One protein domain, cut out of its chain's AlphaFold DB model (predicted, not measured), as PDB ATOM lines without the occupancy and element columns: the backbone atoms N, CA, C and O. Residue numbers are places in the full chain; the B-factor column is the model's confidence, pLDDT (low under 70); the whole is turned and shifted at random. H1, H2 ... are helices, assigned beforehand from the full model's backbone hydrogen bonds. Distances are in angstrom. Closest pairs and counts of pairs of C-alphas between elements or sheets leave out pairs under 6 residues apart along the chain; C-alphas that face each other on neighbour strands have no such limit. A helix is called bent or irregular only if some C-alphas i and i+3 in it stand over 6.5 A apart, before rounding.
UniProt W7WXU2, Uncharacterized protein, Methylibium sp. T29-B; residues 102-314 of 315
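This is residues 102 to 314 of the 315 residues of an uncharacterized protein of Methylibium sp. T29-B (UniProt W7WXU2). The long helix H13 runs through the core, with H1 and H5 packed beside it and running the same way, while H8 and H10 cross it steeply. H2 packs on H1 and H3 lies close by, both on the side of H1 away from H13, H4 packs on H5 and meets residues 102 to 105 of H1, H6 packs on H8 with the short H7 against H6, and H11 folds back along H10 near one end. The printed part has 213 residues with thirteen named helices, H1 to H13 in chain order, and no named strand; the class is all helix. It is compact, with a radius of gyration of the C-alphas of 17.7 A and spans of 53 by 40 by 28 A.

H1, residues 102 to 125, begins with C-alpha 102 at (361.565, 470.371, 863.130) and is 34.7 A long. H2 is residues 132 to 136, H3 140 to 146, H4 152 to 157, and H5 167 to 181, 21.8 A long. H6 is residues 186 to 195, H7 200 to 203, H8 208 to 225, 25.8 A long, and H9 229 to 232. H10, residues 246 to 259, is irregular: C-alphas 247 and 250 are 7.4 A apart. H11 is residues 263 to 275 and H12 280 to 285. H13, residues 288 to 312, is 37.1 A long and ends with C-alpha 312 at (373.173, 479.568, 890.647).

H13 is the hub, touching five helices. It touches H1 the same way at a shallow tilt of 26 degrees, the closest C-alphas being those of Leu 108 and Ile 299, 5.4 A. H13 touches H10 opposite ways at a steep tilt of 45 degrees, with C-alphas of Leu 248 and Ala 301 closest, 5.0 A. H8 touches H13 at a steep tilt of 47 degrees, with C-alphas of Leu 216 and Ile 305 closest, 5.6 A. H1, H6, H8, H10 and H13 form a bundle, a group joined by touching pairs. H10 and H11 form a helical hairpin. H12 touches H11 and H13 only at the corner, each only just, with 3 pairs of C-alphas within 8 A. H3 and H13 are apart. Every O i to N i+4 pair is within hydrogen-bond range in H1, H2, H3, H4, H6, H8 and H11; in H5 it is 9 of 11, H10 7 of 10, H13 20 of 21, and H12 0 of 2, with 3 of 3 O i to N i+3 pairs; H7 and H9 are too short for an i+4 pair.

The C-alphas farthest apart, those of Glu 235 and Gln 285, are 53.7 A apart. The printed part has no cut, and the link from H9 to H10, residues 233 to 245, is long. Mean pLDDT of the printed part is 93.4; residues 261 to 264 are under 70.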
ATOM      1  N   VAL A 102     360.471 471.236 862.640       96.81
ATOM      2  CA  VAL A 102     361.565 470.371 863.130       96.81
ATOM      3  C   VAL A 102     362.580 471.154 863.970       96.81
ATOM      4  O   VAL A 102     363.104 470.620 864.942       96.81
ATOM      5  N   GLY A 103     362.822 472.423 863.627       97.19
ATOM      6  CA  GLY A 103     363.742 473.312 864.335       97.19
ATOM      7  C   GLY A 103     363.162 473.687 865.692       97.19
ATOM      8  O   GLY A 103     363.828 473.510 866.710       97.19
ATOM      9  N   LYS A 104     361.862 474.014 865.723       97.94
ATOM     10  CA  LYS A 104     361.110 474.240 866.966       97.94
ATOM     11  C   LYS A 104     361.160 473.026 867.891       97.94
ATOM     12  O   LYS A 104     361.469 473.163 869.072       97.94
ATOM     13  N   VAL A 105     360.940 471.819 867.360       97.38
ATOM     14  CA  VAL A 105     361.084 470.577 868.140       97.38
ATOM     15  C   VAL A 105     362.519 470.399 868.640       97.38
ATOM     16  O   VAL A 105     362.708 470.065 869.804       97.38
ATOM     17  N   GLN A 106     363.533 470.663 867.815       97.12
ATOM     18  CA  GLN A 106     364.931 470.561 868.233       97.12
ATOM     19  C   GLN A 106     365.287 471.558 869.352       97.12
ATOM     20  O   GLN A 106     365.958 471.172 870.310       97.12
ATOM     21  N   ARG A 107     364.822 472.812 869.272       97.75
ATOM     22  CA  ARG A 107     364.988 473.820 870.336       97.75
ATOM     23  C   ARG A 107     364.296 473.394 871.628       97.75
ATOM     24  O   ARG A 107     364.904 473.475 872.692       97.75
ATOM     25  N   LEU A 108     363.064 472.891 871.531       97.88
ATOM     26  CA  LEU A 108     362.325 472.352 872.674       97.88
ATOM     27  C   LEU A 108     363.086 471.204 873.340       97.88
ATOM     28  O   LEU A 108     363.243 471.203 874.556       97.88
ATOM     29  N   VAL A 109     363.594 470.250 872.554       97.38
ATOM     30  CA  VAL A 109     364.412 469.142 873.067       97.38
ATOM     31  C   VAL A 109     365.642 469.668 873.798       97.38
ATOM     32  O   VAL A 109     365.936 469.188 874.887       97.38
ATOM     33  N   GLY A 110     366.323 470.677 873.247       97.50
ATOM     34  CA  GLY A 110     367.448 471.328 873.916       97.50
ATOM     35  C   GLY A 110     367.072 471.875 875.296       97.50
ATOM     36  O   GLY A 110     367.741 471.562 876.276       97.50
ATOM     37  N   GLN A 111     365.960 472.609 875.396       98.00
ATOM     38  CA  GLN A 111     365.501 473.157 876.677       98.00
ATOM     39  C   GLN A 111     365.067 472.082 877.683       98.00
ATOM     40  O   GLN A 111     365.305 472.240 878.879       98.00
ATOM     41  N   LEU A 112     364.458 470.985 877.227       97.44
ATOM     42  CA  LEU A 112     364.080 469.874 878.104       97.44
ATOM     43  C   LEU A 112     365.303 469.103 878.615       97.44
ATOM     44  O   LEU A 112     365.335 468.735 879.785       97.44
ATOM     45  N   LEU A 113     366.316 468.883 877.773       97.44
ATOM     46  CA  LEU A 113     367.578 468.273 878.204       97.44
ATOM     47  C   LEU A 113     368.303 469.167 879.218       97.44
ATOM     48  O   LEU A 113     368.750 468.679 880.251       97.44
ATOM     49  N   ASP A 114     368.359 470.477 878.959       97.75
ATOM     50  CA  ASP A 114     368.943 471.446 879.888       97.75
ATOM     51  C   ASP A 114     368.193 471.461 881.231       97.75
ATOM     52  O   ASP A 114     368.826 471.510 882.285       97.75
ATOM     53  N   LEU A 115     366.860 471.351 881.205       97.25
ATOM     54  CA  LEU A 115     366.045 471.238 882.414       97.25
ATOM     55  C   LEU A 115     366.375 469.964 883.194       97.25
ATOM     56  O   LEU A 115     366.574 470.036 884.403       97.25
ATOM     57  N   GLY A 116     366.458 468.817 882.517       96.69
ATOM     58  CA  GLY A 116     366.816 467.543 883.143       96.69
ATOM     59  C   GLY A 116     368.173 467.604 883.844       96.69
ATOM     60  O   GLY A 116     368.273 467.235 885.014       96.69
ATOM     61  N   ASP A 117     369.190 468.143 883.169       96.75
ATOM     62  CA  ASP A 117     370.533 468.283 883.738       96.75
ATOM     63  C   ASP A 117     370.552 469.243 884.932       96.75
ATOM     64  O   ASP A 117     371.123 468.930 885.978       96.75
ATOM     65  N   ASN A 118     369.909 470.407 884.807       96.69
ATOM     66  CA  ASN A 118     369.860 471.400 885.878       96.69
ATOM     67  C   ASN A 118     369.115 470.867 887.110       96.69
ATOM     68  O   ASN A 118     369.591 471.027 888.233       96.69
ATOM     69  N   LEU A 119     367.975 470.195 886.916       96.38
ATOM     70  CA  LEU A 119     367.215 469.592 888.010       96.38
ATOM     71  C   LEU A 119     367.981 468.440 888.670       96.38
ATOM     72  O   LEU A 119     367.958 468.340 889.893       96.38
ATOM     73  N   ALA A 120     368.691 467.604 887.908       96.19
ATOM     74  CA  ALA A 120     369.507 466.530 888.476       96.19
ATOM     75  C   ALA A 120     370.669 467.081 889.321       96.19
ATOM     76  O   ALA A 120     370.965 466.567 890.404       96.19
ATOM     77  N   ARG A 121     371.310 468.165 888.863       95.62
ATOM     78  CA  ARG A 121     372.376 468.854 889.609       95.62
ATOM     79  C   ARG A 121     371.846 469.493 890.889       95.62
ATOM     80  O   ARG A 121     372.449 469.296 891.940       95.62
ATOM     81  N   LEU A 122     370.695 470.163 890.820       96.25
ATOM     82  CA  LEU A 122     370.004 470.687 892.000       96.25
ATOM     83  C   LEU A 122     369.623 469.570 892.977       96.25
ATOM     84  O   LEU A 122     369.847 469.679 894.174       96.25
ATOM     85  N   ALA A 123     369.065 468.464 892.491       95.44
ATOM     86  CA  ALA A 123     368.726 467.333 893.347       95.44
ATOM     87  C   ALA A 123     369.968 466.808 894.082       95.44
ATOM     88  O   ALA A 123     369.932 466.606 895.293       95.44
ATOM     89  N   THR A 124     371.081 466.671 893.358       94.81
ATOM     90  CA  THR A 124     372.361 466.215 893.908       94.81
ATOM     91  C   THR A 124     372.878 467.154 894.996       94.81
ATOM     92  O   THR A 124     373.293 466.670 896.048       94.81
ATOM     93  N   SER A 125     372.805 468.479 894.801       93.94
ATOM     94  CA  SER A 125     373.222 469.447 895.829       93.94
ATOM     95  C   SER A 125     372.352 469.388 897.089       93.94
ATOM     96  O   SER A 125     372.809 469.751 898.167       93.94
ATOM     97  N   LEU A 126     371.122 468.881 896.974       94.31
ATOM     98  CA  LEU A 126     370.194 468.662 898.088       94.31
ATOM     99  C   LEU A 126     370.258 467.235 898.661       94.31
ATOM    100  O   LEU A 126     369.432 466.869 899.495       94.31
ATOM    101  N   GLY A 127     371.193 466.397 898.196       93.88
ATOM    102  CA  GLY A 127     371.305 464.993 898.608       93.88
ATOM    103  C   GLY A 127     370.177 464.084 898.091       93.88
ATOM    104  O   GLY A 127     370.024 462.957 898.563       93.88
ATOM    105  N   ILE A 128     369.387 464.543 897.118       94.00
ATOM    106  CA  ILE A 128     368.300 463.791 896.487       94.00
ATOM    107  C   ILE A 128     368.865 463.015 895.293       94.00
ATOM    108  O   ILE A 128     369.345 463.594 894.319       94.00
ATOM    109  N   GLN A 129     368.764 461.687 895.338       90.88
ATOM    110  CA  GLN A 129     369.156 460.835 894.217       90.88
ATOM    111  C   GLN A 129     368.179 461.008 893.050       90.88
ATOM    112  O   GLN A 129     366.988 460.717 893.180       90.88
ATOM    113  N   SER A 130     368.679 461.475 891.908       92.19
ATOM    114  CA  SER A 130     367.933 461.518 890.647       92.19
ATOM    115  C   SER A 130     368.889 461.544 889.457       92.19
ATOM    116  O   SER A 130     370.059 461.899 889.602       92.19
ATOM    117  N   ASP A 131     368.383 461.187 888.284       92.75
ATOM    118  CA  ASP A 131     369.113 461.237 887.023       92.75
ATOM    119  C   ASP A 131     368.335 462.078 886.002       92.75
ATOM    120  O   ASP A 131     367.105 462.112 886.011       92.75
ATOM    121  N   ALA A 132     369.049 462.778 885.119       94.56
ATOM    122  CA  ALA A 132     368.426 463.684 884.154       94.56
ATOM    123  C   ALA A 132     367.409 462.964 883.248       94.56
ATOM    124  O   ALA A 132     366.353 463.518 882.935       94.56
ATOM    125  N   GLU A 133     367.687 461.714 882.865       94.62
ATOM    126  CA  GLU A 133     366.813 460.946 881.983       94.62
ATOM    127  C   GLU A 133     365.496 460.560 882.664       94.62
ATOM    128  O   GLU A 133     364.445 460.695 882.039       94.62
ATOM    129  N   SER A 134     365.491 460.163 883.937       91.69
ATOM    130  CA  SER A 134     364.251 459.888 884.675       91.69
ATOM    131  C   SER A 134     363.428 461.145 884.957       91.69
ATOM    132  O   SER A 134     362.205 461.057 885.081       91.69
ATOM    133  N   LEU A 135     364.065 462.319 885.004       92.69
ATOM    134  CA  LEU A 135     363.388 463.595 885.235       92.69
ATOM    135  C   LEU A 135     362.620 464.104 884.015       92.69
ATOM    136  O   LEU A 135     361.539 464.661 884.179       92.69
ATOM    137  N   VAL A 136     363.150 463.944 882.800       93.94
ATOM    138  CA  VAL A 136     362.501 464.484 881.583       93.94
ATOM    139  C   VAL A 136     362.145 463.421 880.541       93.94
ATOM    140  O   VAL A 136     361.476 463.708 879.546       93.94
ATOM    141  N   GLY A 137     362.537 462.167 880.764       93.44
ATOM    142  CA  GLY A 137     362.309 461.044 879.854       93.44
ATOM    143  C   GLY A 137     363.112 461.130 878.554       93.44
ATOM    144  O   GLY A 137     362.683 460.554 877.549       93.44
ATOM    145  N   LEU A 138     364.212 461.892 878.550       95.12
ATOM    146  CA  LEU A 138     365.104 462.124 877.412       95.12
ATOM    147  C   LEU A 138     366.558 461.955 877.852       95.12
ATOM    148  O   LEU A 138     366.968 462.501 878.870       95.12
ATOM    149  N   SER A 139     367.344 461.253 877.041       95.25
ATOM    150  CA  SER A 139     368.774 461.062 877.265       95.25
ATOM    151  C   SER A 139     369.564 462.006 876.369       95.25
ATOM    152  O   SER A 139     369.427 461.962 875.142       95.25
ATOM    153  N   ARG A 140     370.421 462.844 876.963       95.94
ATOM    154  CA  ARG A 140     371.305 463.738 876.201       95.94
ATOM    155  C   ARG A 140     372.230 462.949 875.279       95.94
ATOM    156  O   ARG A 140     372.305 463.260 874.094       95.94
ATOM    157  N   ALA A 141     372.850 461.886 875.796       95.44
ATOM    158  CA  ALA A 141     373.747 461.026 875.029       95.44
ATOM    159  C   ALA A 141     373.042 460.392 873.817       95.44
ATOM    160  O   ALA A 141     373.578 460.407 872.709       95.44
ATOM    161  N   GLU A 142     371.812 459.897 873.996       95.00
ATOM    162  CA  GLU A 142     371.030 459.338 872.889       95.00
ATOM    163  C   GLU A 142     370.686 460.405 871.841       95.00
ATOM    164  O   GLU A 142     370.857 460.178 870.644       95.00
ATOM    165  N   VAL A 143     370.228 461.587 872.264       95.31
ATOM    166  CA  VAL A 143     369.866 462.674 871.339       95.31
ATOM    167  C   VAL A 143     371.088 463.208 870.584       95.31
ATOM    168  O   VAL A 143     370.986 463.561 869.404       95.31
ATOM    169  N   GLU A 144     372.256 463.258 871.216       94.25
ATOM    170  CA  GLU A 144     373.495 463.686 870.570       94.25
ATOM    171  C   GLU A 144     373.983 462.666 869.538       94.25
ATOM    172  O   GLU A 144     374.305 463.065 868.412       94.25
ATOM    173  N   ALA A 145     373.965 461.375 869.889       93.38
ATOM    174  CA  ALA A 145     374.431 460.287 869.032       93.38
ATOM    175  C   ALA A 145     373.478 460.006 867.861       93.38
ATOM    176  O   ALA A 145     373.904 459.842 866.719       93.38
ATOM    177  N   ASN A 146     372.176 459.970 868.144       91.75
ATOM    178  CA  ASN A 146     371.164 459.416 867.249       91.75
ATOM    179  C   ASN A 146     370.083 460.442 866.860       91.75
ATOM    180  O   ASN A 146     369.296 460.207 865.941       91.75
ATOM    181  N   GLY A 147     370.029 461.607 867.505       92.31
ATOM    182  CA  GLY A 147     368.884 462.514 867.409       92.31
ATOM    183  C   GLY A 147     367.679 461.987 868.192       92.31
ATOM    184  O   GLY A 147     367.744 460.976 868.883       92.31
ATOM    185  N   TRP A 148     366.531 462.648 868.070       93.62
ATOM    186  CA  TRP A 148     365.343 462.315 868.868       93.62
ATOM    187  C   TRP A 148     364.367 461.329 868.203       93.62
ATOM    188  O   TRP A 148     363.233 461.170 868.651       93.62
ATOM    189  N   HIS A 149     364.782 460.625 867.149       87.25
ATOM    190  CA  HIS A 149     363.880 459.784 866.351       87.25
ATOM    191  C   HIS A 149     363.278 458.594 867.125       87.25
ATOM    192  O   HIS A 149     362.154 458.182 866.824       87.25
ATOM    193  N   ARG A 150     363.992 458.063 868.133       88.62
ATOM    194  CA  ARG A 150     363.503 456.984 869.018       88.62
ATOM    195  C   ARG A 150     362.355 457.433 869.917       88.62
ATOM    196  O   ARG A 150     361.529 456.616 870.320       88.62
ATOM    197  N   TYR A 151     362.260 458.730 870.191       92.88
ATOM    198  CA  TYR A 151     361.175 459.309 870.964       92.88
ATOM    199  C   TYR A 151     360.000 459.596 870.028       92.88
ATOM    200  O   TYR A 151     359.870 460.671 869.444       92.88
ATOM    201  N   THR A 152     359.110 458.613 869.882       90.62
ATOM    202  CA  THR A 152     357.979 458.667 868.936       90.62
ATOM    203  C   THR A 152     357.098 459.907 869.106       90.62
ATOM    204  O   THR A 152     356.546 460.403 868.128       90.62
ATOM    205  N   GLN A 153     356.983 460.445 870.321       92.50
ATOM    206  CA  GLN A 153     356.243 461.678 870.595       92.50
ATOM    207  C   GLN A 153     356.900 462.910 869.949       92.50
ATOM    208  O   GLN A 153     356.198 463.692 869.308       92.50
ATOM    209  N   LEU A 154     358.231 463.025 870.012       94.81
ATOM    210  CA  LEU A 154     358.993 464.082 869.335       94.81
ATOM    211  C   LEU A 154     358.894 463.931 867.815       94.81
ATOM    212  O   LEU A 154     358.573 464.888 867.115       94.81
ATOM    213  N   SER A 155     359.014 462.699 867.312       92.12
ATOM    214  CA  SER A 155     358.799 462.391 865.893       92.12
ATOM    215  C   SER A 155     357.394 462.742 865.404       92.12
ATOM    216  O   SER A 155     357.245 463.164 864.262       92.12
ATOM    217  N   ARG A 156     356.356 462.602 866.240       92.25
ATOM    218  CA  ARG A 156     354.994 463.057 865.914       92.25
ATOM    219  C   ARG A 156     354.911 464.581 865.876       92.25
ATOM    220  O   ARG A 156     354.342 465.112 864.926       92.25
ATOM    221  N   LEU A 157     355.490 465.283 866.852       94.94
ATOM    222  CA  LEU A 157     355.532 466.751 866.862       94.94
ATOM    223  C   LEU A 157     356.378 467.350 865.736       94.94
ATOM    224  O   LEU A 157     356.125 468.471 865.325       94.94
ATOM    225  N   ALA A 158     357.332 466.619 865.181       95.38
ATOM    226  CA  ALA A 158     358.134 467.111 864.065       95.38
ATOM    227  C   ALA A 158     357.482 466.910 862.686       95.38
ATOM    228  O   ALA A 158     358.083 467.258 861.672       95.38
ATOM    229  N   ARG A 159     356.282 466.321 862.627       95.00
ATOM    230  CA  ARG A 159     355.521 466.147 861.380       95.00
ATOM    231  C   ARG A 159     355.001 467.470 860.827       95.00
ATOM    232  O   ARG A 159     354.929 468.448 861.572       95.00
ATOM    233  N   VAL A 160     354.589 467.449 859.556       96.44
ATOM    234  CA  VAL A 160     353.991 468.573 858.824       96.44
ATOM    235  C   VAL A 160     352.990 469.307 859.709       96.44
ATOM    236  O   VAL A 160     352.066 468.716 860.273       96.44
ATOM    237  N   ALA A 161     353.185 470.617 859.801       96.50
ATOM    238  CA  ALA A 161     352.329 471.545 860.521       96.50
ATOM    239  C   ALA A 161     351.897 472.647 859.542       96.50
ATOM    240  O   ALA A 161     352.642 473.617 859.377       96.50
ATOM    241  N   PRO A 162     350.765 472.484 858.825       96.06
ATOM    242  CA  PRO A 162     350.300 473.468 857.849       96.06
ATOM    243  C   PRO A 162     349.949 474.810 858.496       96.06
ATOM    244  O   PRO A 162     349.394 474.833 859.594       96.06
ATOM    245  N   LEU A 163     350.216 475.920 857.801       95.88
ATOM    246  CA  LEU A 163     349.805 477.257 858.256       95.88
ATOM    247  C   LEU A 163     348.279 477.362 858.404       95.88
ATOM    248  O   LEU A 163     347.780 477.901 859.387       95.88
ATOM    249  N   ASP A 164     347.559 476.742 857.480       96.12
ATOM    250  CA  ASP A 164     346.103 476.685 857.385       96.12
ATOM    251  C   ASP A 164     345.476 475.498 858.141       96.12
ATOM    252  O   ASP A 164     344.405 475.009 857.782       96.12
ATOM    253  N   MET A 165     346.142 474.984 859.183       96.25
ATOM    254  CA  MET A 165     345.594 473.880 859.977       96.25
ATOM    255  C   MET A 165     344.304 474.272 860.712       96.25
ATOM    256  O   MET A 165     344.118 475.416 861.133       96.25
ATOM    257  N   THR A 166     343.425 473.291 860.910       94.88
ATOM    258  CA  THR A 166     342.165 473.478 861.637       94.88
ATOM    259  C   THR A 166     342.399 473.661 863.137       94.88
ATOM    260  O   THR A 166     343.417 473.231 863.680       94.88
ATOM    261  N   GLN A 167     341.405 474.221 863.833       93.81
ATOM    262  CA  GLN A 167     341.414 474.338 865.294       93.81
ATOM    263  C   GLN A 167     341.624 472.977 865.979       93.81
ATOM    264  O   GLN A 167     342.451 472.851 866.875       93.81
ATOM    265  N   ALA A 168     340.924 471.931 865.528       92.94
ATOM    266  CA  ALA A 168     341.055 470.589 866.098       92.94
ATOM    267  C   ALA A 168     342.470 470.014 865.912       92.94
ATOM    268  O   ALA A 168     343.019 469.394 866.827       92.94
ATOM    269  N   ALA A 169     343.086 470.245 864.745       94.12
ATOM    270  CA  ALA A 169     344.473 469.863 864.515       94.12
ATOM    271  C   ALA A 169     345.403 470.621 865.469       94.12
ATOM    272  O   ALA A 169     346.211 469.986 866.139       94.12
ATOM    273  N   PHE A 170     345.246 471.937 865.603       95.31
ATOM    274  CA  PHE A 170     346.018 472.758 866.538       95.31
ATOM    275  C   PHE A 170     345.924 472.271 867.992       95.31
ATOM    276  O   PHE A 170     346.955 472.010 868.611       95.31
ATOM    277  N   LEU A 171     344.719 472.041 868.515       94.94
ATOM    278  CA  LEU A 171     344.514 471.562 869.890       94.94
ATOM    279  C   LEU A 171     345.165 470.191 870.132       94.94
ATOM    280  O   LEU A 171     345.823 469.972 871.150       94.94
ATOM    281  N   SER A 172     345.079 469.284 869.154       94.12
ATOM    282  CA  SER A 172     345.769 467.987 869.197       94.12
ATOM    283  C   SER A 172     347.298 468.135 869.297       94.12
ATOM    284  O   SER A 172     347.979 467.359 869.982       94.12
ATOM    285  N   ARG A 173     347.860 469.172 868.662       95.62
ATOM    286  CA  ARG A 173     349.293 469.497 868.741       95.62
ATOM    287  C   ARG A 173     349.668 470.089 870.095       95.62
ATOM    288  O   ARG A 173     350.670 469.648 870.651       95.62
ATOM    289  N   CYS A 174     348.857 470.985 870.657       95.62
ATOM    290  CA  CYS A 174     349.055 471.515 872.012       95.62
ATOM    291  C   CYS A 174     349.016 470.399 873.064       95.62
ATOM    292  O   CYS A 174     349.912 470.296 873.897       95.62
ATOM    293  N   LYS A 175     348.069 469.460 872.948       94.88
ATOM    294  CA  LYS A 175     348.029 468.258 873.794       94.88
ATOM    295  C   LYS A 175     349.317 467.438 873.698       94.88
ATOM    296  O   LYS A 175     349.911 467.112 874.722       94.88
ATOM    297  N   SER A 176     349.781 467.166 872.479       94.44
ATOM    298  CA  SER A 176     351.039 466.437 872.252       94.44
ATOM    299  C   SER A 176     352.260 467.177 872.819       94.44
ATOM    300  O   SER A 176     353.190 466.542 873.307       94.44
ATOM    301  N   LEU A 177     352.266 468.514 872.766       95.88
ATOM    302  CA  LEU A 177     353.308 469.351 873.362       95.88
ATOM    303  C   LEU A 177     353.268 469.292 874.896       95.88
ATOM    304  O   LEU A 177     354.313 469.149 875.524       95.88
ATOM    305  N   HIS A 178     352.078 469.362 875.496       94.44
ATOM    306  CA  HIS A 178     351.891 469.248 876.942       94.44
ATOM    307  C   HIS A 178     352.346 467.890 877.492       94.44
ATOM    308  O   HIS A 178     353.057 467.836 878.494       94.44
ATOM    309  N   GLU A 179     352.004 466.795 876.805       92.50
ATOM    310  CA  GLU A 179     352.403 465.429 877.180       92.50
ATOM    311  C   GLU A 179     353.924 465.247 877.317       92.50
ATOM    312  O   GLU A 179     354.373 464.381 878.071       92.50
ATOM    313  N   LEU A 180     354.731 466.039 876.601       90.75
ATOM    314  CA  LEU A 180     356.190 465.953 876.685       90.75
ATOM    315  C   LEU A 180     356.732 466.526 877.987       90.75
ATOM    316  O   LEU A 180     357.540 465.878 878.645       90.75
ATOM    317  N   TRP A 181     356.316 467.734 878.357       85.50
ATOM    318  CA  TRP A 181     356.904 468.413 879.507       85.50
ATOM    319  C   TRP A 181     356.211 468.087 880.830       85.50
ATOM    320  O   TRP A 181     356.807 468.253 881.891       85.50
ATOM    321  N   GLN A 182     354.990 467.544 880.804       88.50
ATOM    322  CA  GLN A 182     354.312 467.072 882.017       88.50
ATOM    323  C   GLN A 182     354.985 465.826 882.639       88.50
ATOM    324  O   GLN A 182     354.593 465.379 883.713       88.50
ATOM    325  N   ARG A 183     356.014 465.266 881.991       85.00
ATOM    326  CA  ARG A 183     356.771 464.103 882.477       85.00
ATOM    327  C   ARG A 183     357.592 464.373 883.736       85.00
ATOM    328  O   ARG A 183     357.955 463.410 884.405       85.00
ATOM    329  N   VAL A 184     357.860 465.641 884.063       87.75
ATOM    330  CA  VAL A 184     358.670 466.003 885.232       87.75
ATOM    331  C   VAL A 184     358.026 465.473 886.523       87.75
ATOM    332  O   VAL A 184     356.898 465.864 886.841       87.75
ATOM    333  N   PRO A 185     358.709 464.600 887.294       91.44
ATOM    334  CA  PRO A 185     358.127 463.989 888.481       91.44
ATOM    335  C   PRO A 185     357.806 465.018 889.568       91.44
ATOM    336  O   PRO A 185     358.696 465.596 890.195       91.44
ATOM    337  N   ASN A 186     356.516 465.173 889.883       94.94
ATOM    338  CA  ASN A 186     356.061 466.073 890.950       94.94
ATOM    339  C   ASN A 186     356.716 465.760 892.306       94.94
ATOM    340  O   ASN A 186     356.943 466.666 893.100       94.94
ATOM    341  N   GLY A 187     357.001 464.483 892.587       94.50
ATOM    342  CA  GLY A 187     357.620 464.057 893.844       94.50
ATOM    343  C   GLY A 187     358.980 464.711 894.078       94.50
ATOM    344  O   GLY A 187     359.206 465.254 895.154       94.50
ATOM    345  N   ILE A 188     359.840 464.734 893.056       93.94
ATOM    346  CA  ILE A 188     361.177 465.329 893.153       93.94
ATOM    347  C   ILE A 188     361.080 466.848 893.301       93.94
ATOM    348  O   ILE A 188     361.703 467.403 894.203       93.94
ATOM    349  N   LEU A 189     360.234 467.511 892.506       96.25
ATOM    350  CA  LEU A 189     360.033 468.957 892.632       96.25
ATOM    351  C   LEU A 189     359.504 469.345 894.022       96.25
ATOM    352  O   LEU A 189     359.973 470.310 894.615       96.25
ATOM    353  N   ARG A 190     358.561 468.580 894.587       97.19
ATOM    354  CA  ARG A 190     358.070 468.815 895.956       97.19
ATOM    355  C   ARG A 190     359.164 468.626 896.997       97.19
ATOM    356  O   ARG A 190     359.200 469.395 897.950       97.19
ATOM    357  N   SER A 191     360.022 467.620 896.840       96.19
ATOM    358  CA  SER A 191     361.167 467.419 897.731       96.19
ATOM    359  C   SER A 191     362.125 468.607 897.676       96.19
ATOM    360  O   SER A 191     362.483 469.118 898.728       96.19
ATOM    361  N   MET A 192     362.442 469.115 896.480       96.25
ATOM    362  CA  MET A 192     363.263 470.322 896.318       96.25
ATOM    363  C   MET A 192     362.626 471.536 897.007       96.25
ATOM    364  O   MET A 192     363.275 472.204 897.799       96.25
ATOM    365  N   LEU A 193     361.336 471.797 896.775       97.31
ATOM    366  CA  LEU A 193     360.651 472.929 897.412       97.31
ATOM    367  C   LEU A 193     360.618 472.810 898.941       97.31
ATOM    368  O   LEU A 193     360.756 473.810 899.636       97.31
ATOM    369  N   ARG A 194     360.471 471.596 899.481       96.75
ATOM    370  CA  ARG A 194     360.554 471.362 900.931       96.75
ATOM    371  C   ARG A 194     361.950 471.641 901.477       96.75
ATOM    372  O   ARG A 194     362.047 472.197 902.561       96.75
ATOM    373  N   SER A 195     363.006 471.286 900.742       96.06
ATOM    374  CA  SER A 195     364.377 471.663 901.108       96.06
ATOM    375  C   SER A 195     364.564 473.183 901.131       96.06
ATOM    376  O   SER A 195     365.325 473.676 901.951       96.06
ATOM    377  N   ALA A 196     363.829 473.925 900.300       96.00
ATOM    378  CA  ALA A 196     363.804 475.391 900.306       96.00
ATOM    379  C   ALA A 196     362.866 476.017 901.360       96.00
ATOM    380  O   ALA A 196     362.492 477.183 901.234       96.00
ATOM    381  N   GLY A 197     362.432 475.247 902.362       95.94
ATOM    382  CA  GLY A 197     361.583 475.729 903.454       95.94
ATOM    383  C   GLY A 197     360.092 475.833 903.114       95.94
ATOM    384  O   GLY A 197     359.293 476.236 903.961       95.94
ATOM    385  N   CYS A 198     359.652 475.455 901.903       96.62
ATOM    386  CA  CYS A 198     358.229 475.505 901.555       96.62
ATOM    387  C   CYS A 198     357.416 474.487 902.383       96.62
ATOM    388  O   CYS A 198     357.718 473.283 902.356       96.62
ATOM    389  N   PRO A 199     356.319 474.903 903.050       95.19
ATOM    390  CA  PRO A 199     355.539 474.000 903.884       95.19
ATOM    391  C   PRO A 199     354.954 472.829 903.088       95.19
ATOM    392  O   PRO A 199     354.312 472.999 902.049       95.19
ATOM    393  N   ALA A 200     355.091 471.610 903.621       94.44
ATOM    394  CA  ALA A 200     354.615 470.394 902.956       94.44
ATOM    395  C   ALA A 200     353.116 470.442 902.601       94.44
ATOM    396  O   ALA A 200     352.711 469.879 901.581       94.44
ATOM    397  N   LYS A 201     352.312 471.121 903.431       95.19
ATOM    398  CA  LYS A 201     350.871 471.329 903.231       95.19
ATOM    399  C   LYS A 201     350.541 472.199 902.013       95.19
ATOM    400  O   LYS A 201     349.497 471.973 901.414       95.19
ATOM    401  N   ASP A 202     351.433 473.113 901.633       95.06
ATOM    402  CA  ASP A 202     351.195 474.088 900.565       95.06
ATOM    403  C   ASP A 202     351.659 473.549 899.203       95.06
ATOM    404  O   ASP A 202     351.124 473.928 898.165       95.06
ATOM    405  N   VAL A 203     352.611 472.605 899.194       96.38
ATOM    406  CA  VAL A 203     353.147 472.000 897.957       96.38
ATOM    407  C   VAL A 203     352.512 470.654 897.581       96.38
ATOM    408  O   VAL A 203     352.718 470.167 896.465       96.38
ATOM    409  N   LYS A 204     351.756 470.014 898.488       93.62
ATOM    410  CA  LYS A 204     351.240 468.642 898.292       93.62
ATOM    411  C   LYS A 204     350.310 468.506 897.078       93.62
ATOM    412  O   LYS A 204     350.451 467.542 896.329       93.62
ATOM    413  N   ASP A 205     349.443 469.494 896.855       93.56
ATOM    414  CA  ASP A 205     348.404 469.460 895.814       93.56
ATOM    415  C   ASP A 205     348.822 470.212 894.542       93.56
ATOM    416  O   ASP A 205     348.099 470.223 893.547       93.56
ATOM    417  N   LEU A 206     350.016 470.817 894.536       94.56
ATOM    418  CA  LEU A 206     350.530 471.499 893.355       94.56
ATOM    419  C   LEU A 206     350.873 470.485 892.259       94.56
ATOM    420  O   LEU A 206     351.538 469.469 892.497       94.56
ATOM    421  N   ALA A 207     350.422 470.792 891.043       92.56
ATOM    422  CA  ALA A 207     350.802 470.099 889.819       92.56
ATOM    423  C   ALA A 207     352.134 470.636 889.261       92.56
ATOM    424  O   ALA A 207     352.601 471.702 889.668       92.56
ATOM    425  N   SER A 208     352.717 469.924 888.290       91.44
ATOM    426  CA  SER A 208     354.044 470.200 887.714       91.44
ATOM    427  C   SER A 208     354.254 471.664 887.319       91.44
ATOM    428  O   SER A 208     355.257 472.251 887.706       91.44
ATOM    429  N   GLY A 209     353.293 472.296 886.637       93.94
ATOM    430  CA  GLY A 209     353.404 473.707 886.242       93.94
ATOM    431  C   GLY A 209     353.549 474.669 887.431       93.94
ATOM    432  O   GLY A 209     354.385 475.567 887.401       93.94
ATOM    433  N   LYS A 210     352.791 474.458 888.515       96.12
ATOM    434  CA  LYS A 210     352.907 475.275 889.738       96.12
ATOM    435  C   LYS A 210     354.169 474.957 890.535       96.12
ATOM    436  O   LYS A 210     354.747 475.866 891.118       96.12
ATOM    437  N   LEU A 211     354.612 473.702 890.528       96.88
ATOM    438  CA  LEU A 211     355.872 473.301 891.153       96.88
ATOM    439  C   LEU A 211     357.078 473.937 890.444       96.88
ATOM    440  O   LEU A 211     357.957 474.476 891.107       96.88
ATOM    441  N   LEU A 212     357.089 473.945 889.107       96.88
ATOM    442  CA  LEU A 212     358.113 474.629 888.311       96.88
ATOM    443  C   LEU A 212     358.067 476.152 888.506       96.88
ATOM    444  O   LEU A 212     359.117 476.779 888.578       96.88
ATOM    445  N   GLN A 213     356.876 476.741 888.651       97.50
ATOM    446  CA  GLN A 213     356.720 478.163 888.982       97.50
ATOM    447  C   GLN A 213     357.321 478.508 890.342       97.50
ATOM    448  O   GLN A 213     358.060 479.482 890.450       97.50
ATOM    449  N   ALA A 214     357.033 477.696 891.356       97.62
ATOM    450  CA  ALA A 214     357.604 477.871 892.682       97.62
ATOM    451  C   ALA A 214     359.131 477.770 892.664       97.62
ATOM    452  O   ALA A 214     359.818 478.623 893.223       97.62
ATOM    453  N   LEU A 215     359.653 476.766 891.956       97.25
ATOM    454  CA  LEU A 215     361.086 476.586 891.788       97.25
ATOM    455  C   LEU A 215     361.720 477.799 891.099       97.25
ATOM    456  O   LEU A 215     362.715 478.320 891.591       97.25
ATOM    457  N   LEU A 216     361.129 478.276 890.000       97.50
ATOM    458  CA  LEU A 216     361.620 479.453 889.286       97.50
ATOM    459  C   LEU A 216     361.678 480.681 890.197       97.50
ATOM    460  O   LEU A 216     362.708 481.337 890.238       97.50
ATOM    461  N   ASN A 217     360.616 480.965 890.952       97.75
ATOM    462  CA  ASN A 217     360.573 482.129 891.840       97.75
ATOM    463  C   ASN A 217     361.701 482.104 892.886       97.75
ATOM    464  O   ASN A 217     362.335 483.126 893.137       97.75
ATOM    465  N   ILE A 218     361.968 480.934 893.473       96.56
ATOM    466  CA  ILE A 218     363.049 480.744 894.450       96.56
ATOM    467  C   ILE A 218     364.410 480.968 893.789       96.56
ATOM    468  O   ILE A 218     365.239 481.709 894.310       96.56
ATOM    469  N   VAL A 219     364.634 480.360 892.625       95.44
ATOM    470  CA  VAL A 219     365.922 480.429 891.925       95.44
ATOM    471  C   VAL A 219     366.183 481.824 891.351       95.44
ATOM    472  O   VAL A 219     367.316 482.287 891.374       95.44
ATOM    473  N   GLU A 220     365.154 482.535 890.889       95.38
ATOM    474  CA  GLU A 220     365.272 483.942 890.489       95.38
ATOM    475  C   GLU A 220     365.621 484.841 891.679       95.38
ATOM    476  O   GLU A 220     366.414 485.765 891.523       95.38
ATOM    477  N   SER A 221     365.069 484.565 892.865       94.56
ATOM    478  CA  SER A 221     365.428 485.285 894.091       94.56
ATOM    479  C   SER A 221     366.900 485.064 894.464       94.56
ATOM    480  O   SER A 221     367.600 486.034 894.750       94.56
ATOM    481  N   LEU A 222     367.387 483.819 894.370       93.75
ATOM    482  CA  LEU A 222     368.804 483.477 894.559       93.75
ATOM    483  C   LEU A 222     369.709 484.205 893.552       93.75
ATOM    484  O   LEU A 222     370.661 484.869 893.955       93.75
ATOM    485  N   ASP A 223     369.387 484.131 892.253       93.38
ATOM    486  CA  ASP A 223     370.157 484.786 891.181       93.38
ATOM    487  C   ASP A 223     370.197 486.312 891.374       93.38
ATOM    488  O   ASP A 223     371.250 486.935 891.252       93.38
ATOM    489  N   ALA A 224     369.065 486.927 891.737       92.44
ATOM    490  CA  ALA A 224     368.974 488.368 891.967       92.44
ATOM    491  C   ALA A 224     369.818 488.842 893.163       92.44
ATOM    492  O   ALA A 224     370.347 489.953 893.135       92.44
ATOM    493  N   GLN A 225     369.953 488.003 894.192       91.69
ATOM    494  CA  GLN A 225     370.742 488.285 895.394       91.69
ATOM    495  C   GLN A 225     372.199 487.807 895.281       91.69
ATOM    496  O   GLN A 225     372.980 488.029 896.201       91.69
ATOM    497  N   GLN A 226     372.579 487.206 894.144       90.38
ATOM    498  CA  GLN A 226     373.902 486.610 893.907       90.38
ATOM    499  C   GLN A 226     374.265 485.530 894.937       90.38
ATOM    500  O   GLN A 226     375.431 485.351 895.289       90.38
ATOM    501  N   GLU A 227     373.261 484.806 895.422       90.25
ATOM    502  CA  GLU A 227     373.456 483.705 896.355       90.25
ATOM    503  C   GLU A 227     373.844 482.419 895.606       90.25
ATOM    504  O   GLU A 227     373.438 482.184 894.463       90.25
ATOM    505  N   SER A 228     374.654 481.574 896.248       88.50
ATOM    506  CA  SER A 228     375.014 480.259 895.713       88.50
ATOM    507  C   SER A 228     373.878 479.253 895.913       88.50
ATOM    508  O   SER A 228     372.933 479.480 896.676       88.50
ATOM    509  N   ILE A 229     373.986 478.089 895.267       91.06
ATOM    510  CA  ILE A 229     373.002 477.016 895.445       91.06
ATOM    511  C   ILE A 229     372.911 476.492 896.887       91.06
ATOM    512  O   ILE A 229     371.897 475.917 897.270       91.06
ATOM    513  N   GLU A 230     373.926 476.719 897.720       90.06
ATOM    514  CA  GLU A 230     373.904 476.326 899.132       90.06
ATOM    515  C   GLU A 230     372.794 477.058 899.905       90.06
ATOM    516  O   GLU A 230     372.136 476.454 900.752       90.06
ATOM    517  N   ALA A 231     372.500 478.312 899.534       91.69
ATOM    518  CA  ALA A 231     371.415 479.118 900.101       91.69
ATOM    519  C   ALA A 231     370.016 478.706 899.605       91.69
ATOM    520  O   ALA A 231     369.003 479.279 900.021       91.69
ATOM    521  N   PHE A 232     369.932 477.726 898.697       94.19
ATOM    522  CA  PHE A 232     368.655 477.146 898.300       94.19
ATOM    523  C   PHE A 232     368.002 476.413 899.471       94.19
ATOM    524  O   PHE A 232     366.787 476.499 899.627       94.19
ATOM    525  N   SER A 233     368.791 475.704 900.287       93.62
ATOM    526  CA  SER A 233     368.274 475.017 901.471       93.62
ATOM    527  C   SER A 233     367.998 476.024 902.583       93.62
ATOM    528  O   SER A 233     368.898 476.750 902.995       93.62
ATOM    529  N   SER A 234     366.765 476.056 903.081       92.69
ATOM    530  CA  SER A 234     366.325 477.013 904.099       92.69
ATOM    531  C   SER A 234     365.297 476.375 905.030       92.69
ATOM    532  O   SER A 234     364.533 475.504 904.611       92.69
ATOM    533  N   GLU A 235     365.267 476.811 906.290       90.06
ATOM    534  CA  GLU A 235     364.208 476.433 907.236       90.06
ATOM    535  C   GLU A 235     362.890 477.145 906.907       90.06
ATOM    536  O   GLU A 235     361.820 476.542 906.985       90.06
ATOM    537  N   ASP A 236     362.986 478.399 906.462       90.25
ATOM    538  CA  ASP A 236     361.847 479.233 906.101       90.25
ATOM    539  C   ASP A 236     361.707 479.366 904.586       90.25
ATOM    540  O   ASP A 236     362.685 479.544 903.852       90.25
ATOM    541  N   ALA A 237     360.461 479.315 904.114       88.44
ATOM    542  CA  ALA A 237     360.150 479.576 902.719       88.44
ATOM    543  C   ALA A 237     360.522 481.015 902.349       88.44
ATOM    544  O   ALA A 237     360.172 481.960 903.058       88.44
ATOM    545  N   ARG A 238     361.151 481.190 901.185       90.12
ATOM    546  CA  ARG A 238     361.403 482.526 900.635       90.12
ATOM    547  C   ARG A 238     360.094 483.264 900.370       90.12
ATOM    548  O   ARG A 238     359.101 482.653 899.970       90.12
ATOM    549  N   GLU A 239     360.113 484.579 900.552       89.06
ATOM    550  CA  GLU A 239     358.968 485.432 900.242       89.06
ATOM    551  C   GLU A 239     358.520 485.230 898.786       89.06
ATOM    552  O   GLU A 239     359.333 484.995 897.888       89.06
ATOM    553  N   ASP A 240     357.206 485.263 898.568       90.69
ATOM    554  CA  ASP A 240     356.581 485.160 897.252       90.69
ATOM    555  C   ASP A 240     356.904 483.899 896.430       90.69
ATOM    556  O   ASP A 240     356.631 483.854 895.227       90.69
ATOM    557  N   TRP A 241     357.405 482.818 897.037       94.62
ATOM    558  CA  TRP A 241     357.695 481.576 896.308       94.62
ATOM    559  C   TRP A 241     356.492 481.068 895.488       94.62
ATOM    560  O   TRP A 241     356.662 480.507 894.410       94.62
ATOM    561  N   ASN A 242     355.257 481.307 895.935       93.94
ATOM    562  CA  ASN A 242     354.027 480.868 895.270       93.94
ATOM    563  C   ASN A 242     353.416 481.898 894.295       93.94
ATOM    564  O   ASN A 242     352.402 481.588 893.653       93.94
ATOM    565  N   ARG A 243     354.007 483.096 894.144       95.69
ATOM    566  CA  ARG A 243     353.461 484.154 893.278       95.69
ATOM    567  C   ARG A 243     353.370 483.695 891.825       95.69
ATOM    568  O   ARG A 243     354.178 482.887 891.360       95.69
ATOM    569  N   ARG A 244     352.407 484.234 891.074       94.94
ATOM    570  CA  ARG A 244     352.330 484.009 889.622       94.94
ATOM    571  C   ARG A 244     353.597 484.549 888.956       94.94
ATOM    572  O   ARG A 244     353.987 485.678 889.220       94.94
ATOM    573  N   ASN A 245     354.192 483.752 888.071       96.19
ATOM    574  CA  ASN A 245     355.338 484.166 887.268       96.19
ATOM    575  C   ASN A 245     354.928 484.218 885.794       96.19
ATOM    576  O   ASN A 245     354.595 483.191 885.198       96.19
ATOM    577  N   GLU A 246     354.910 485.420 885.216       94.62
ATOM    578  CA  GLU A 246     354.480 485.650 883.831       94.62
ATOM    579  C   GLU A 246     355.371 484.926 882.818       94.62
ATOM    580  O   GLU A 246     354.880 484.489 881.777       94.62
ATOM    581  N   ARG A 247     356.642 484.671 883.162       95.75
ATOM    582  CA  ARG A 247     357.575 483.920 882.310       95.75
ATOM    583  C   ARG A 247     357.148 482.466 882.102       95.75
ATOM    584  O   ARG A 247     357.587 481.843 881.144       95.75
ATOM    585  N   LEU A 248     356.272 481.927 882.957       96.12
ATOM    586  CA  LEU A 248     355.692 480.586 882.806       96.12
ATOM    587  C   LEU A 248     354.239 480.589 882.333       96.12
ATOM    588  O   LEU A 248     353.625 479.520 882.271       96.12
ATOM    589  N   ALA A 249     353.678 481.747 881.965       94.75
ATOM    590  CA  ALA A 249     352.300 481.845 881.483       94.75
ATOM    591  C   ALA A 249     352.019 480.869 880.326       94.75
ATOM    592  O   ALA A 249     350.963 480.239 880.302       94.75
ATOM    593  N   ALA A 250     353.000 480.654 879.443       95.38
ATOM    594  CA  ALA A 250     352.902 479.732 878.314       95.38
ATOM    595  C   ALA A 250     352.634 478.269 878.717       95.38
ATOM    596  O   ALA A 250     351.930 477.554 878.005       95.38
ATOM    597  N   LEU A 251     353.165 477.807 879.857       95.56
ATOM    598  CA  LEU A 251     352.933 476.435 880.329       95.56
ATOM    599  C   LEU A 251     351.491 476.252 880.818       95.56
ATOM    600  O   LEU A 251     350.886 475.207 880.568       95.56
ATOM    601  N   PHE A 252     350.933 477.273 881.474       93.88
ATOM    602  CA  PHE A 252     349.531 477.284 881.898       93.88
ATOM    603  C   PHE A 252     348.596 477.384 880.694       93.88
ATOM    604  O   PHE A 252     347.732 476.529 880.543       93.88
ATOM    605  N   LEU A 253     348.869 478.303 879.763       94.25
ATOM    606  CA  LEU A 253     348.137 478.401 878.501       94.25
ATOM    607  C   LEU A 253     348.123 477.065 877.741       94.25
ATOM    608  O   LEU A 253     347.081 476.627 877.268       94.25
ATOM    609  N   ASN A 254     349.269 476.391 877.621       94.81
ATOM    610  CA  ASN A 254     349.335 475.102 876.934       94.81
ATOM    611  C   ASN A 254     348.535 474.009 877.674       94.81
ATOM    612  O   ASN A 254     347.944 473.133 877.045       94.81
ATOM    613  N   ASN A 255     348.473 474.059 879.009       92.50
ATOM    614  CA  ASN A 255     347.572 473.198 879.774       92.50
ATOM    615  C   ASN A 255     346.092 473.512 879.497       92.50
ATOM    616  O   ASN A 255     345.306 472.578 879.349       92.50
ATOM    617  N   ASP A 256     345.725 474.785 879.393       91.94
ATOM    618  CA  ASP A 256     344.348 475.205 879.116       91.94
ATOM    619  C   ASP A 256     343.936 474.781 877.696       91.94
ATOM    620  O   ASP A 256     342.909 474.134 877.498       91.94
ATOM    621  N   LEU A 257     344.817 474.989 876.711       92.38
ATOM    622  CA  LEU A 257     344.647 474.508 875.335       92.38
ATOM    623  C   LEU A 257     344.546 472.980 875.241       92.38
ATOM    624  O   LEU A 257     343.847 472.466 874.372       92.38
ATOM    625  N   ARG A 258     345.220 472.231 876.123       89.00
ATOM    626  CA  ARG A 258     345.105 470.764 876.168       89.00
ATOM    627  C   ARG A 258     343.694 470.308 876.548       89.00
ATOM    628  O   ARG A 258     343.272 469.255 876.073       89.00
ATOM    629  N   VAL A 259     343.015 471.025 877.444       86.00
ATOM    630  CA  VAL A 259     341.678 470.650 877.950       86.00
ATOM    631  C   VAL A 259     340.536 471.322 877.191       86.00
ATOM    632  O   VAL A 259     339.380 470.948 877.374       86.00
ATOM    633  N   ALA A 260     340.851 472.284 876.325       84.12
ATOM    634  CA  ALA A 260     339.888 473.009 875.517       84.12
ATOM    635  C   ALA A 260     339.349 472.143 874.362       84.12
ATOM    636  O   ALA A 260     339.716 472.323 873.206       84.12
ATOM    637  N   GLU A 261     338.479 471.176 874.664       65.56
ATOM    638  CA  GLU A 261     337.735 470.410 873.647       65.56
ATOM    639  C   GLU A 261     336.422 471.110 873.229       65.56
ATOM    640  O   GLU A 261     335.906 470.850 872.143       65.56
ATOM    641  N   ALA A 262     335.902 472.033 874.050       65.56
ATOM    642  CA  ALA A 262     334.673 472.795 873.800       65.56
ATOM    643  C   ALA A 262     334.950 474.221 873.281       65.56
ATOM    644  O   ALA A 262     335.961 474.829 873.631       65.56
ATOM    645  N   HIS A 263     334.024 474.775 872.485       68.19
ATOM    646  CA  HIS A 263     334.163 476.101 871.860       68.19
ATOM    647  C   HIS A 263     334.429 477.239 872.863       68.19
ATOM    648  O   HIS A 263     335.288 478.077 872.593       68.19
ATOM    649  N   ASP A 264     333.766 477.241 874.023       67.00
ATOM    650  CA  ASP A 264     333.915 478.313 875.020       67.00
ATOM    651  C   ASP A 264     335.308 478.314 875.674       67.00
ATOM    652  O   ASP A 264     335.949 479.359 875.778       67.00
ATOM    653  N   ALA A 265     335.837 477.131 876.009       75.25
ATOM    654  CA  ALA A 265     337.171 476.978 876.601       75.25
ATOM    655  C   ALA A 265     338.294 477.418 875.643       75.25
ATOM    656  O   ALA A 265     339.337 477.917 876.069       75.25
ATOM    657  N   VAL A 266     338.081 477.269 874.332       79.31
ATOM    658  CA  VAL A 266     339.021 477.778 873.325       79.31
ATOM    659  C   VAL A 266     339.017 479.306 873.314       79.31
ATOM    660  O   VAL A 266     340.086 479.900 873.211       79.31
ATOM    661  N   GLY A 267     337.857 479.950 873.476       82.81
ATOM    662  CA  GLY A 267     337.749 481.410 873.537       82.81
ATOM    663  C   GLY A 267     338.618 482.033 874.635       82.81
ATOM    664  O   GLY A 267     339.353 482.984 874.370       82.81
ATOM    665  N   GLU A 268     338.609 481.462 875.841       84.69
ATOM    666  CA  GLU A 268     339.442 481.923 876.965       84.69
ATOM    667  C   GLU A 268     340.946 481.732 876.699       84.69
ATOM    668  O   GLU A 268     341.763 482.628 876.944       84.69
ATOM    669  N   ALA A 269     341.328 480.589 876.124       85.94
ATOM    670  CA  ALA A 269     342.714 480.335 875.740       85.94
ATOM    671  C   ALA A 269     343.193 481.292 874.629       85.94
ATOM    672  O   ALA A 269     344.344 481.730 874.643       85.94
ATOM    673  N   LEU A 270     342.310 481.675 873.696       86.94
ATOM    674  CA  LEU A 270     342.607 482.677 872.666       86.94
ATOM    675  C   LEU A 270     342.788 484.083 873.252       86.94
ATOM    676  O   LEU A 270     343.681 484.806 872.812       86.94
ATOM    677  N   GLN A 271     342.004 484.467 874.265       88.12
ATOM    678  CA  GLN A 271     342.224 485.731 874.984       88.12
ATOM    679  C   GLN A 271     343.589 485.744 875.676       88.12
ATOM    680  O   GLN A 271     344.303 486.743 875.631       88.12
ATOM    681  N   THR A 272     343.988 484.614 876.263       86.69
ATOM    682  CA  THR A 272     345.309 484.473 876.889       86.69
ATOM    683  C   THR A 272     346.434 484.547 875.852       86.69
ATOM    684  O   THR A 272     347.418 485.246 876.079       86.69
ATOM    685  N   LEU A 273     346.277 483.911 874.685       90.38
ATOM    686  CA  LEU A 273     347.203 484.067 873.555       90.38
ATOM    687  C   LEU A 273     347.349 485.534 873.138       90.38
ATOM    688  O   LEU A 273     348.467 486.019 872.968       90.38
ATOM    689  N   GLN A 274     346.231 486.251 873.018       93.00
ATOM    690  CA  GLN A 274     346.231 487.668 872.664       93.00
ATOM    691  C   GLN A 274     346.929 488.524 873.725       93.00
ATOM    692  O   GLN A 274     347.734 489.387 873.382       93.00
ATOM    693  N   ALA A 275     346.681 488.258 875.011       90.56
ATOM    694  CA  ALA A 275     347.350 488.942 876.117       90.56
ATOM    695  C   ALA A 275     348.868 488.692 876.135       90.56
ATOM    696  O   ALA A 275     349.628 489.549 876.574       90.56
ATOM    697  N   MET A 276     349.314 487.544 875.620       91.62
ATOM    698  CA  MET A 276     350.732 487.225 875.429       91.62
ATOM    699  C   MET A 276     351.326 487.831 874.143       91.62
ATOM    700  O   MET A 276     352.517 487.666 873.894       91.62
ATOM    701  N   GLY A 277     350.528 488.541 873.339       93.44
ATOM    702  CA  GLY A 277     350.981 489.258 872.145       93.44
ATOM    703  C   GLY A 277     350.726 488.543 870.816       93.44
ATOM    704  O   GLY A 277     351.248 488.979 869.792       93.44
ATOM    705  N   PHE A 278     349.939 487.462 870.792       95.06
ATOM    706  CA  PHE A 278     349.561 486.809 869.538       95.06
ATOM    707  C   PHE A 278     348.457 487.587 868.802       95.06
ATOM    708  O   PHE A 278     347.423 487.923 869.383       95.06
ATOM    709  N   ASP A 279     348.638 487.812 867.499       93.25
ATOM    710  CA  ASP A 279     347.603 488.394 866.642       93.25
ATOM    711  C   ASP A 279     346.521 487.358 866.303       93.25
ATOM    712  O   ASP A 279     346.648 486.559 865.369       93.25
ATOM    713  N   THR A 280     345.422 487.386 867.055       91.56
ATOM    714  CA  THR A 280     344.280 486.485 866.861       91.56
ATOM    715  C   THR A 280     343.535 486.724 865.548       91.56
ATOM    716  O   THR A 280     342.841 485.815 865.089       91.56
ATOM    717  N   ALA A 281     343.712 487.875 864.882       90.31
ATOM    718  CA  ALA A 281     343.111 488.109 863.569       90.31
ATOM    719  C   ALA A 281     343.668 487.143 862.510       90.31
ATOM    720  O   ALA A 281     342.933 486.735 861.610       90.31
ATOM    721  N   SER A 282     344.925 486.708 862.661       90.62
ATOM    722  CA  SER A 282     345.580 485.744 861.766       90.62
ATOM    723  C   SER A 282     344.942 484.346 861.766       90.62
ATOM    724  O   SER A 282     345.161 483.572 860.833       90.62
ATOM    725  N   LEU A 283     344.100 484.020 862.757       92.44
ATOM    726  CA  LEU A 283     343.424 482.721 862.858       92.44
ATOM    727  C   LEU A 283     342.438 482.463 861.711       92.44
ATOM    728  O   LEU A 283     342.112 481.307 861.433       92.44
ATOM    729  N   ASN A 284     341.993 483.508 861.006       90.56
ATOM    730  CA  ASN A 284     341.172 483.368 859.802       90.56
ATOM    731  C   ASN A 284     341.902 482.645 858.650       90.56
ATOM    732  O   ASN A 284     341.249 482.090 857.769       90.56
ATOM    733  N   GLN A 285     343.238 482.617 858.674       92.00
ATOM    734  CA  GLN A 285     344.088 481.887 857.731       92.00
ATOM    735  C   GLN A 285     344.440 480.478 858.227       92.00
ATOM    736  O   GLN A 285     345.122 479.746 857.517       92.00
ATOM    737  N   GLY A 286     343.965 480.099 859.419       95.44
ATOM    738  CA  GLY A 286     344.240 478.843 860.112       95.44
ATOM    739  C   GLY A 286     345.177 478.997 861.312       95.44
ATOM    740  O   GLY A 286     345.697 480.067 861.615       95.44
ATOM    741  N   TYR A 287     345.369 477.898 862.040       96.44
ATOM    742  CA  TYR A 287     345.983 477.912 863.373       96.44
ATOM    743  C   TYR A 287     347.495 477.632 863.378       96.44
ATOM    744  O   TYR A 287     348.101 477.490 864.441       96.44
ATOM    745  N   GLY A 288     348.150 477.537 862.219       96.75
ATOM    746  CA  GLY A 288     349.556 477.134 862.168       96.75
ATOM    747  C   GLY A 288     350.512 478.178 862.743       96.75
ATOM    748  O   GLY A 288     351.500 477.803 863.369       96.75
ATOM    749  N   ARG A 289     350.180 479.470 862.614       96.44
ATOM    750  CA  ARG A 289     350.910 480.570 863.269       96.44
ATOM    751  C   ARG A 289     350.700 480.587 864.782       96.44
ATOM    752  O   ARG A 289     351.641 480.852 865.523       96.44
ATOM    753  N   ALA A 290     349.500 480.235 865.241       96.81
ATOM    754  CA  ALA A 290     349.223 480.072 866.666       96.81
ATOM    755  C   ALA A 290     350.046 478.921 867.259       96.81
ATOM    756  O   ALA A 290     350.585 479.043 868.356       96.81
ATOM    757  N   LEU A 291     350.205 477.820 866.513       97.25
ATOM    758  CA  LEU A 291     351.071 476.719 866.929       97.25
ATOM    759  C   LEU A 291     352.526 477.168 867.093       97.25
ATOM    760  O   LEU A 291     353.150 476.812 868.088       97.25
ATOM    761  N   ASP A 292     353.055 477.943 866.144       97.44
ATOM    762  CA  ASP A 292     354.422 478.469 866.226       97.44
ATOM    763  C   ASP A 292     354.620 479.311 867.480       97.44
ATOM    764  O   ASP A 292     355.554 479.061 868.240       97.44
ATOM    765  N   PHE A 293     353.685 480.227 867.728       97.81
ATOM    766  CA  PHE A 293     353.686 481.077 868.909       97.81
ATOM    767  C   PHE A 293     353.679 480.257 870.206       97.81
ATOM    768  O   PHE A 293     354.480 480.512 871.101       97.81
ATOM    769  N   VAL A 294     352.820 479.236 870.305       97.56
ATOM    770  CA  VAL A 294     352.773 478.353 871.482       97.56
ATOM    771  C   VAL A 294     354.087 477.589 871.656       97.56
ATOM    772  O   VAL A 294     354.569 477.473 872.782       97.56
ATOM    773  N   PHE A 295     354.685 477.078 870.576       98.19
ATOM    774  CA  PHE A 295     355.990 476.414 870.644       98.19
ATOM    775  C   PHE A 295     357.064 477.360 871.177       98.19
ATOM    776  O   PHE A 295     357.748 477.002 872.133       98.19
ATOM    777  N   ASP A 296     357.192 478.547 870.586       98.50
ATOM    778  CA  ASP A 296     358.204 479.524 870.981       98.50
ATOM    779  C   ASP A 296     358.006 479.965 872.437       98.50
ATOM    780  O   ASP A 296     358.935 479.865 873.234       98.50
ATOM    781  N   ALA A 297     356.777 480.296 872.838       97.94
ATOM    782  CA  ALA A 297     356.478 480.708 874.207       97.94
ATOM    783  C   ALA A 297     356.743 479.596 875.243       97.94
ATOM    784  O   ALA A 297     357.227 479.866 876.343       97.94
ATOM    785  N   VAL A 298     356.451 478.330 874.917       98.06
ATOM    786  CA  VAL A 298     356.759 477.185 875.795       98.06
ATOM    787  C   VAL A 298     358.270 476.953 875.889       98.06
ATOM    788  O   VAL A 298     358.775 476.679 876.978       98.06
ATOM    789  N   ILE A 299     359.001 477.073 874.778       98.50
ATOM    790  CA  ILE A 299     360.470 476.986 874.755       98.50
ATOM    791  C   ILE A 299     361.075 478.080 875.642       98.50
ATOM    792  O   ILE A 299     361.943 477.787 876.465       98.50
ATOM    793  N   ASP A 300     360.582 479.310 875.520       98.31
ATOM    794  CA  ASP A 300     361.064 480.459 876.288       98.31
ATOM    795  C   ASP A 300     360.755 480.324 877.785       98.31
ATOM    796  O   ASP A 300     361.587 480.686 878.619       98.31
ATOM    797  N   ALA A 301     359.623 479.716 878.149       98.06
ATOM    798  CA  ALA A 301     359.303 479.394 879.539       98.06
ATOM    799  C   ALA A 301     360.303 478.398 880.157       98.06
ATOM    800  O   ALA A 301     360.733 478.572 881.297       98.06
ATOM    801  N   PHE A 302     360.736 477.373 879.411       98.19
ATOM    802  CA  PHE A 302     361.799 476.481 879.891       98.19
ATOM    803  C   PHE A 302     363.159 477.174 879.942       98.19
ATOM    804  O   PHE A 302     363.896 476.991 880.911       98.19
ATOM    805  N   ALA A 303     363.470 478.020 878.959       98.25
ATOM    806  CA  ALA A 303     364.680 478.835 878.995       98.25
ATOM    807  C   ALA A 303     364.707 479.753 880.228       98.25
ATOM    808  O   ALA A 303     365.752 479.891 880.865       98.25
ATOM    809  N   ALA A 304     363.558 480.316 880.614       97.75
ATOM    810  CA  ALA A 304     363.412 481.143 881.806       97.75
ATOM    811  C   ALA A 304     363.721 480.395 883.109       97.75
ATOM    812  O   ALA A 304     364.251 481.009 884.026       97.75
ATOM    813  N   ILE A 305     363.450 479.087 883.173       97.00
ATOM    814  CA  ILE A 305     363.833 478.213 884.296       97.00
ATOM    815  C   ILE A 305     365.323 477.878 884.239       97.00
ATOM    816  O   ILE A 305     366.037 477.990 885.236       97.00
ATOM    817  N   ASN A 306     365.805 477.490 883.061       97.75
ATOM    818  CA  ASN A 306     367.166 477.000 882.875       97.75
ATOM    819  C   ASN A 306     368.236 478.067 883.103       97.75
ATOM    820  O   ASN A 306     369.303 477.753 883.623       97.75
ATOM    821  N   GLN A 307     367.978 479.311 882.701       96.00
ATOM    822  CA  GLN A 307     368.940 480.407 882.811       96.00
ATOM    823  C   GLN A 307     369.371 480.699 884.261       96.00
ATOM    824  O   GLN A 307     370.570 480.605 884.527       96.00
ATOM    825  N   PRO A 308     368.464 481.034 885.200       95.06
ATOM    826  CA  PRO A 308     368.852 481.332 886.573       95.06
ATOM    827  C   PRO A 308     369.334 480.070 887.306       95.06
ATOM    828  O   PRO A 308     370.326 480.145 888.024       95.06
ATOM    829  N   LEU A 309     368.753 478.886 887.040       95.12
ATOM    830  CA  LEU A 309     369.264 477.621 887.597       95.12
ATOM    831  C   LEU A 309     370.726 477.390 887.225       95.12
ATOM    832  O   LEU A 309     371.539 477.074 888.086       95.12
ATOM    833  N   ARG A 310     371.073 477.565 885.945       95.06
ATOM    834  CA  ARG A 310     372.444 477.367 885.477       95.06
ATOM    835  C   ARG A 310     373.412 478.301 886.187       95.06
ATOM    836  O   ARG A 310     374.465 477.830 886.590       95.06
ATOM    837  N   LYS A 311     373.066 479.584 886.331       93.44
ATOM    838  CA  LYS A 311     373.926 480.565 887.004       93.44
ATOM    839  C   LYS A 311     374.175 480.178 888.459       93.44
ATOM    840  O   LYS A 311     375.334 480.039 888.830       93.44
ATOM    841  N   VAL A 312     373.107 479.914 889.216       93.50
ATOM    842  CA  VAL A 312     373.173 479.568 890.647       93.50
ATOM    843  C   VAL A 312     373.891 478.228 890.891       93.50
ATOM    844  O   VAL A 312     374.512 478.037 891.926       93.50
ATOM    845  N   LEU A 313     373.844 477.293 889.934       91.94
ATOM    846  CA  LEU A 313     374.578 476.015 889.991       91.94
ATOM    847  C   LEU A 313     376.057 476.123 889.575       91.94
ATOM    848  O   LEU A 313     376.774 475.119 889.620       91.94
ATOM    849  N   THR A 314     376.493 477.282 889.081       87.56
ATOM    850  CA  THR A 314     377.883 477.533 888.657       87.56
ATOM    851  C   THR A 314     378.599 478.591 889.487       87.56
ATOM    852  O   THR A 314     379.812 478.727 889.319       87.56
TER     853      THR A 314